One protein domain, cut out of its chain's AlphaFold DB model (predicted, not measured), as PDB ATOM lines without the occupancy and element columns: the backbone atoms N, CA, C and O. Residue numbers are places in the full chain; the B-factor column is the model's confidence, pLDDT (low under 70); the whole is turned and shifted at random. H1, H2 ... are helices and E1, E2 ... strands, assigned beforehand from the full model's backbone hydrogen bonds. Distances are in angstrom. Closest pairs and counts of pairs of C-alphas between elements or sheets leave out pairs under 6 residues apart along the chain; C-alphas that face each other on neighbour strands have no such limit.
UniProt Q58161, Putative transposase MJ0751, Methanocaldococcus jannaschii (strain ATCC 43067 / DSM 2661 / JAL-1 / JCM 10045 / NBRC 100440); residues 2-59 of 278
ATOM      1  N   LEU A   2      34.958 -53.791 -22.595       79.74
ATOM      2  CA  LEU A   2      34.882 -52.392 -22.176       79.74
ATOM      3  C   LEU A   2      35.839 -52.177 -21.000       79.74
ATOM      4  O   LEU A   2      35.827 -52.941 -20.031       79.74
ATOM      5  N   PHE A   3      36.676 -51.151 -21.099       86.48
ATOM      6  CA  PHE A   3      37.542 -50.710 -20.015       86.48
ATOM      7  C   PHE A   3      37.267 -49.242 -19.704       86.48
ATOM      8  O   PHE A   3      36.832 -48.479 -20.566       86.48
ATOM      9  N   LYS A   4      37.567 -48.841 -18.474       88.89
ATOM     10  CA  LYS A   4      37.593 -47.445 -18.053       88.89
ATOM     11  C   LYS A   4      38.978 -47.130 -17.517       88.89
ATOM     12  O   LYS A   4      39.412 -47.717 -16.527       88.89
ATOM     13  N   PHE A   5      39.678 -46.231 -18.194       90.91
ATOM     14  CA  PHE A   5      40.948 -45.704 -17.720       90.91
ATOM     15  C   PHE A   5      40.699 -44.533 -16.769       90.91
ATOM     16  O   PHE A   5      39.920 -43.640 -17.086       90.91
ATOM     17  N   GLU A   6      41.348 -44.550 -15.606       91.38
ATOM     18  CA  GLU A   6      41.197 -43.523 -14.564       91.38
ATOM     19  C   GLU A   6      42.544 -42.833 -14.241       91.38
ATOM     20  O   GLU A   6      42.656 -42.090 -13.272       91.38
ATOM     21  N   GLY A   7      43.573 -43.031 -15.077       88.33
ATOM     22  CA  GLY A   7      44.904 -42.442 -14.912       88.33
ATOM     23  C   GLY A   7      45.878 -43.374 -14.196       88.33
ATOM     24  O   GLY A   7      46.795 -43.910 -14.814       88.33
ATOM     25  N   ASP A   8      45.670 -43.578 -12.898       89.42
ATOM     26  CA  ASP A   8      46.492 -44.436 -12.031       89.42
ATOM     27  C   ASP A   8      46.009 -45.894 -11.980       89.42
ATOM     28  O   ASP A   8      46.678 -46.762 -11.422       89.42
ATOM     29  N   LYS A   9      44.853 -46.180 -12.577       92.52
ATOM     30  CA  LYS A   9      44.263 -47.514 -12.648       92.52
ATOM     31  C   LYS A   9      43.410 -47.691 -13.893       92.52
ATOM     32  O   LYS A   9      42.974 -46.732 -14.536       92.52
ATOM     33  N   ILE A  10      43.151 -48.950 -14.216       92.67
ATOM     34  CA  ILE A  10      42.210 -49.352 -15.255       92.67
ATOM     35  C   ILE A  10      41.181 -50.312 -14.667       92.67
ATOM     36  O   ILE A  10      41.524 -51.270 -13.975       92.67
ATOM     37  N   LYS A  11      39.907 -50.043 -14.942       91.99
ATOM     38  CA  LYS A  11      38.798 -50.943 -14.631       91.99
ATOM     39  C   LYS A  11      38.440 -51.720 -15.884       91.99
ATOM     40  O   LYS A  11      38.102 -51.118 -16.900       91.99
ATOM     41  N   ILE A  12      38.512 -53.040 -15.814       89.90
ATOM     42  CA  ILE A  12      38.147 -53.950 -16.898       89.90
ATOM     43  C   ILE A  12      36.819 -54.594 -16.526       89.90
ATOM     44  O   ILE A  12      36.712 -55.234 -15.479       89.90
ATOM     45  N   ILE A  13      35.806 -54.420 -17.368       88.18
ATOM     46  CA  ILE A  13      34.486 -55.008 -17.138       88.18
ATOM     47  C   ILE A  13      34.547 -56.495 -17.492       88.18
ATOM     48  O   ILE A  13      34.899 -56.850 -18.617       88.18
ATOM     49  N   THR A  14      34.201 -57.355 -16.533       87.93
ATOM     50  CA  THR A  14      34.202 -58.819 -16.706       87.93
ATOM     51  C   THR A  14      32.801 -59.408 -16.798       87.93
ATOM     52  O   THR A  14      32.613 -60.425 -17.456       87.93
ATOM     53  N   ALA A  15      31.812 -58.764 -16.178       87.31
ATOM     54  CA  ALA A  15      30.392 -59.096 -16.271       87.31
ATOM     55  C   ALA A  15      29.553 -57.844 -15.931       87.31
ATOM     56  O   ALA A  15      30.117 -56.853 -15.450       87.31
ATOM     57  N   PRO A  16      28.222 -57.840 -16.141       86.51
ATOM     58  CA  PRO A  16      27.373 -56.721 -15.736       86.51
ATOM     59  C   PRO A  16      27.612 -56.335 -14.270       86.51
ATOM     60  O   PRO A  16      27.540 -57.179 -13.380       86.51
ATOM     61  N   ARG A  17      27.943 -55.058 -14.030       83.99
ATOM     62  CA  ARG A  17      28.279 -54.488 -12.707       83.99
ATOM     63  C   ARG A  17      29.488 -55.124 -11.993       83.99
ATOM     64  O   ARG A  17      29.746 -54.779 -10.845       83.99
ATOM     65  N   LYS A  18      30.262 -55.996 -12.652       90.77
ATOM     66  CA  LYS A  18      31.502 -56.580 -12.116       90.77
ATOM     67  C   LYS A  18      32.712 -56.061 -12.887       90.77
ATOM     68  O   LYS A  18      32.756 -56.107 -14.118       90.77
ATOM     69  N   PHE A  19      33.705 -55.578 -12.149       91.15
ATOM     70  CA  PHE A  19      34.934 -55.029 -12.706       91.15
ATOM     71  C   PHE A  19      36.156 -55.552 -11.957       91.15
ATOM     72  O   PHE A  19      36.151 -55.672 -10.736       91.15
ATOM     73  N   ILE A  20      37.222 -55.817 -12.707       91.45
ATOM     74  CA  ILE A  20      38.565 -56.001 -12.163       91.45
ATOM     75  C   ILE A  20      39.263 -54.647 -12.229       91.45
ATOM     76  O   ILE A  20      39.298 -54.020 -13.288       91.45
ATOM     77  N   THR A  21      39.817 -54.193 -11.106       92.94
ATOM     78  CA  THR A  21      40.619 -52.966 -11.053       92.94
ATOM     79  C   THR A  21      42.093 -53.335 -11.021       92.94
ATOM     80  O   THR A  21      42.513 -54.119 -10.175       92.94
ATOM     81  N   ILE A  22      42.874 -52.761 -11.929       90.87
ATOM     82  CA  ILE A  22      44.323 -52.937 -11.987       90.87
ATOM     83  C   ILE A  22      44.968 -51.579 -11.739       90.87
ATOM     84  O   ILE A  22      44.793 -50.660 -12.541       90.87
ATOM     85  N   ASN A  23      45.720 -51.463 -10.645       93.20
ATOM     86  CA  ASN A  23      46.540 -50.285 -10.375       93.20
ATOM     87  C   ASN A  23      47.757 -50.287 -11.305       93.20
ATOM     88  O   ASN A  23      48.406 -51.315 -11.506       93.20
ATOM     89  N   LEU A  24      48.057 -49.133 -11.884       91.53
ATOM     90  CA  LEU A  24      49.128 -48.964 -12.851       91.53
ATOM     91  C   LEU A  24      50.363 -48.399 -12.159       91.53
ATOM     92  O   LEU A  24      50.329 -47.337 -11.543       91.53
ATOM     93  N   VAL A  25      51.491 -49.082 -12.331       91.84
ATOM     94  CA  VAL A  25      52.797 -48.540 -11.956       91.84
ATOM     95  C   VAL A  25      53.265 -47.623 -13.082       91.84
ATOM     96  O   VAL A  25      53.599 -48.090 -14.173       91.84
ATOM     97  N   VAL A  26      53.265 -46.313 -12.824       90.89
ATOM     98  CA  VAL A  26      53.589 -45.283 -13.819       90.89
ATOM     99  C   VAL A  26      54.819 -44.471 -13.420       90.89
ATOM    100  O   VAL A  26      54.943 -43.978 -12.302       90.89
ATOM    101  N   SER A  27      55.741 -44.319 -14.366       92.46
ATOM    102  CA  SER A  27      56.908 -43.437 -14.267       92.46
ATOM    103  C   SER A  27      56.532 -41.971 -14.499       92.46
ATOM    104  O   SER A  27      55.487 -41.675 -15.080       92.46
ATOM    105  N   ASP A  28      57.421 -41.041 -14.149       93.47
ATOM    106  CA  ASP A  28      57.181 -39.603 -14.353       93.47
ATOM    107  C   ASP A  28      56.986 -39.229 -15.825       93.47
ATOM    108  O   ASP A  28      56.217 -38.327 -16.149       93.47
ATOM    109  N   TYR A  29      57.617 -39.966 -16.744       91.21
ATOM    110  CA  TYR A  29      57.356 -39.808 -18.173       91.21
ATOM    111  C   TYR A  29      55.895 -40.119 -18.516       91.21
ATOM    112  O   TYR A  29      55.267 -39.360 -19.244       91.21
ATOM    113  N   GLN A  30      55.342 -41.210 -17.980       93.63
ATOM    114  CA  GLN A  30      53.952 -41.602 -18.225       93.63
ATOM    115  C   GLN A  30      52.966 -40.667 -17.520       93.63
ATOM    116  O   GLN A  30      51.923 -40.363 -18.095       93.63
ATOM    117  N   LYS A  31      53.307 -40.157 -16.328       94.28
ATOM    118  CA  LYS A  31      52.475 -39.181 -15.605       94.28
ATOM    119  C   LYS A  31      52.167 -37.949 -16.454       94.28
ATOM    120  O   LYS A  31      51.012 -37.550 -16.492       94.28
ATOM    121  N   LYS A  32      53.138 -37.436 -17.219       94.47
ATOM    122  CA  LYS A  32      52.915 -36.308 -18.144       94.47
ATOM    123  C   LYS A  32      51.818 -36.599 -19.173       94.47
ATOM    124  O   LYS A  32      50.973 -35.760 -19.429       94.47
ATOM    125  N   PHE A  33      51.786 -37.806 -19.736       95.06
ATOM    126  CA  PHE A  33      50.740 -38.187 -20.697       95.06
ATOM    127  C   PHE A  33      49.371 -38.332 -20.029       95.06
ATOM    128  O   PHE A  33      48.353 -37.994 -20.628       95.06
ATOM    129  N   ILE A  34      49.346 -38.835 -18.793       95.14
ATOM    130  CA  ILE A  34      48.122 -38.950 -17.996       95.14
ATOM    131  C   ILE A  34      47.574 -37.564 -17.657       95.14
ATOM    132  O   ILE A  34      46.367 -37.364 -17.716       95.14
ATOM    133  N   GLU A  35      48.445 -36.620 -17.324       95.51
ATOM    134  CA  GLU A  35      48.093 -35.230 -17.042       95.51
ATOM    135  C   GLU A  35      47.514 -34.534 -18.280       95.51
ATOM    136  O   GLU A  35      46.407 -34.012 -18.218       95.51
ATOM    137  N   GLU A  36      48.170 -34.649 -19.436       95.78
ATOM    138  CA  GLU A  36      47.644 -34.135 -20.710       95.78
ATOM    139  C   GLU A  36      46.288 -34.755 -21.089       95.78
ATOM    140  O   GLU A  36      45.417 -34.087 -21.648       95.78
ATOM    141  N   TRP A  37      46.068 -36.031 -20.767       96.01
ATOM    142  CA  TRP A  37      44.762 -36.670 -20.939       96.01
ATOM    143  C   TRP A  37      43.712 -36.133 -19.961       96.01
ATOM    144  O   TRP A  37      42.591 -35.852 -20.381       96.01
ATOM    145  N   LYS A  38      44.064 -35.947 -18.682       94.90
ATOM    146  CA  LYS A  38      43.167 -35.351 -17.676       94.90
ATOM    147  C   LYS A  38      42.765 -33.923 -18.049       94.90
ATOM    148  O   LYS A  38      41.614 -33.557 -17.848       94.90
ATOM    149  N   ASN A  39      43.684 -33.169 -18.646       95.43
ATOM    150  CA  ASN A  39      43.445 -31.813 -19.137       95.43
ATOM    151  C   ASN A  39      42.629 -31.776 -20.443       95.43
ATOM    152  O   ASN A  39      42.336 -30.701 -20.953       95.43
ATOM    153  N   GLY A  40      42.265 -32.932 -21.012       94.29
ATOM    154  CA  GLY A  40      41.480 -33.028 -22.246       94.29
ATOM    155  C   GLY A  40      42.284 -32.844 -23.537       94.29
ATOM    156  O   GLY A  40      41.723 -32.980 -24.624       94.29
ATOM    157  N   ASN A  41      43.596 -32.606 -23.446       94.81
ATOM    158  CA  ASN A  41      44.467 -32.416 -24.608       94.81
ATOM    159  C   ASN A  41      44.702 -33.731 -25.360       94.81
ATOM    160  O   ASN A  41      44.839 -33.742 -26.589       94.81
ATOM    161  N   PHE A  42      44.759 -34.857 -24.636       96.04
ATOM    162  CA  PHE A  42      44.931 -36.190 -25.218       96.04
ATOM    163  C   PHE A  42      43.653 -37.025 -25.123       96.04
ATOM    164  O   PHE A  42      42.871 -36.926 -24.183       96.04
ATOM    165  N   LYS A  43      43.482 -37.933 -26.082       95.19
ATOM    166  CA  LYS A  43      42.482 -39.007 -26.082       95.19
ATOM    167  C   LYS A  43      43.176 -40.358 -25.963       95.19
ATOM    168  O   LYS A  43      44.336 -40.506 -26.342       95.19
ATOM    169  N   ILE A  44      42.452 -41.361 -25.486       93.54
ATOM    170  CA  ILE A  44      42.965 -42.731 -25.379       93.54
ATOM    171  C   ILE A  44      42.531 -43.539 -26.600       93.54
ATOM    172  O   ILE A  44      41.407 -43.417 -27.084       93.54
ATOM    173  N   GLY A  45      43.466 -44.315 -27.141       91.91
ATOM    174  CA  GLY A  45      43.212 -45.310 -28.174       91.91
ATOM    175  C   GLY A  45      42.751 -46.645 -27.593       91.91
ATOM    176  O   GLY A  45      42.310 -46.744 -26.454       91.91
ATOM    177  N   GLU A  46      42.874 -47.702 -28.384       91.16
ATOM    178  CA  GLU A  46      42.558 -49.045 -27.913       91.16
ATOM    179  C   GLU A  46      43.628 -49.539 -26.932       91.16
ATOM    180  O   GLU A  46      44.821 -49.544 -27.244       91.16
ATOM    181  N   VAL A  47      43.209 -49.935 -25.729       90.58
ATOM    182  CA  VAL A  47      44.122 -50.475 -24.720       90.58
ATOM    183  C   VAL A  47      44.478 -51.916 -25.056       90.58
ATOM    184  O   VAL A  47      43.606 -52.755 -25.267       90.58
ATOM    185  N   ILE A  48      45.776 -52.218 -25.035       91.91
ATOM    186  CA  ILE A  48      46.298 -53.557 -25.304       91.91
ATOM    187  C   ILE A  48      46.790 -54.154 -23.990       91.91
ATOM    188  O   ILE A  48      47.757 -53.673 -23.394       91.91
ATOM    189  N   ILE A  49      46.148 -55.235 -23.559       89.15
ATOM    190  CA  ILE A  49      46.534 -55.979 -22.361       89.15
ATOM    191  C   ILE A  49      47.491 -57.096 -22.775       89.15
ATOM    192  O   ILE A  49      47.175 -57.929 -23.621       89.15
ATOM    193  N   LYS A  50      48.681 -57.111 -22.178       90.72
ATOM    194  CA  LYS A  50      49.644 -58.212 -22.280       90.72
ATOM    195  C   LYS A  50      49.809 -58.857 -20.912       90.72
ATOM    196  O   LYS A  50      49.459 -58.259 -19.900       90.72
ATOM    197  N   LYS A  51      50.416 -60.045 -20.891       88.03
ATOM    198  CA  LYS A  51      50.675 -60.821 -19.670       88.03
ATOM    199  C   LYS A  51      51.303 -59.989 -18.541       88.03
ATOM    200  O   LYS A  51      50.846 -60.074 -17.411       88.03
ATOM    201  N   ASP A  52      52.297 -59.164 -18.876       89.04
ATOM    202  CA  ASP A  52      53.119 -58.451 -17.885       89.04
ATOM    203  C   ASP A  52      53.003 -56.917 -17.988       89.04
ATOM    204  O   ASP A  52      53.738 -56.185 -17.328       89.04
ATOM    205  N   SER A  53      52.148 -56.396 -18.873       91.18
ATOM    206  CA  SER A  53      52.067 -54.951 -19.120       91.18
ATOM    207  C   SER A  53      50.773 -54.549 -19.810       91.18
ATOM    208  O   SER A  53      50.281 -55.277 -20.672       91.18
ATOM    209  N   ILE A  54      50.312 -53.331 -19.548       91.34
ATOM    210  CA  ILE A  54      49.200 -52.706 -20.268       91.34
ATOM    211  C   ILE A  54      49.759 -51.571 -21.125       91.34
ATOM    212  O   ILE A  54      50.515 -50.731 -20.639       91.34
ATOM    213  N   ILE A  55      49.417 -51.561 -22.412       93.22
ATOM    214  CA  ILE A  55      49.798 -50.497 -23.343       93.22
ATOM    215  C   ILE A  55      48.582 -49.606 -23.553       93.22
ATOM    216  O   ILE A  55      47.532 -50.077 -23.985       93.22
ATOM    217  N   ILE A  56      48.752 -48.318 -23.265       93.57
ATOM    218  CA  ILE A  56      47.707 -47.300 -23.371       93.57
ATOM    219  C   ILE A  56      48.157 -46.285 -24.424       93.57
ATOM    220  O   ILE A  56      49.025 -45.456 -24.138       93.57
ATOM    221  N   PRO A  57      47.647 -46.371 -25.663       94.57
ATOM    222  CA  PRO A  57      47.989 -45.413 -26.704       94.57
ATOM    223  C   PRO A  57      47.323 -44.068 -26.418       94.57
ATOM    224  O   PRO A  57      46.106 -44.006 -26.257       94.57
ATOM    225  N   PHE A  58      48.106 -42.992 -26.414       95.25
ATOM    226  CA  PHE A  58      47.588 -41.626 -26.367       95.25
ATOM    227  C   PHE A  58      47.567 -41.032 -27.773       95.25
ATOM    228  O   PHE A  58      48.505 -41.208 -28.553       95.25
ATOM    229  N   LYS A  59      46.489 -40.323 -28.088       95.28
ATOM    230  CA  LYS A  59      46.273 -39.600 -29.340       95.28
ATOM    231  C   LYS A  59      46.140 -38.121 -29.010       95.28
ATOM    232  O   LYS A  59      45.393 -37.777 -28.101       95.28
TER     233      LYS A  59
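What this domain is: This is residues 2 to 59 of the 278 residues of the protein "Putative transposase MJ0751" of Methanocaldococcus jannaschii (strain ATCC 43067 / DSM 2661 / JAL-1 / JCM 10045 / NBRC 100440) (UniProt Q58161). A three-stranded antiparallel sheet, E1 E2 E3, has its long hairpin of E2 and E3 reaching out to one end of the longest axis, with the one helix, H1, at the other end. After H1 the chain runs out through E4 into a small second hairpin, E5 and E6, which is apart from the first sheet, and then folds back so that residues 58 to 59 pair with residues 43 to 44 of E4. The 58 printed residues include one named helix and six named strands, in the order E1 E2 E3 H1 E4 E5 E6, and the class is mixed, helices and strands. The whole is compact, with a radius of gyration of the C-alphas of 11.7 A, and the C-alphas span 31 by 24 by 16 A.

Where its parts are: The largest sheet holds E2, residues 9 to 15, 18.4 A from first to last C-alpha; E3, residues 18 to 23, 16.4 A; and E1, residues 3 to 5, 6.5 A. E1 begins at C-alpha 3, (37.542, -50.710, -20.015). H1, residues 28 to 38, is 15.0 A long and begins at C-alpha 28, (57.181, -39.603, -14.353). E4 is residues 42 to 44, 6.8 A. E5, residues 48 to 50, and E6, residues 53 to 55, are 6.5 A each, and E6 ends at C-alpha 55, (49.798, -50.497, -23.343).

How they stand to each other: E1, E2 and E3 form a meander, each strand the antiparallel neighbour of the one before, with E1 and E3 as edge strands. E2 and E3 are a hairpin at 158 degrees between their directions, with N 12 and O 20 within hydrogen-bond range at 2.8 A and N 20 and O 12 at 2.9 A. E1 and E2 are a hairpin at 164 degrees, with N 4 and O 11 within range at 2.8 A. H1 is not on this sheet; 6 of its 7 O i to N i+4 pairs are within hydrogen-bond range. The closest C-alphas of H1 and E4, those of Glu 36 and Phe 42, are 5.6 A apart. E4 pairs with no named strand, and E1 and E4 are only just apart, at 8.5 A between their closest C-alphas. E5 and E6 are an antiparallel hairpin at 166 degrees, with N 50 and O 53 within range at 2.9 A. Among the pairs that are apart are E2 and E6, and H1 and E6.

The domain as a whole: The two C-alphas farthest apart are those of Pro 16 and Tyr 29, at 34.5 A. The printed part has no cut, and each of its links between named elements is tight. The mean pLDDT of the printed part is 91.7, and no printed residue is under 70.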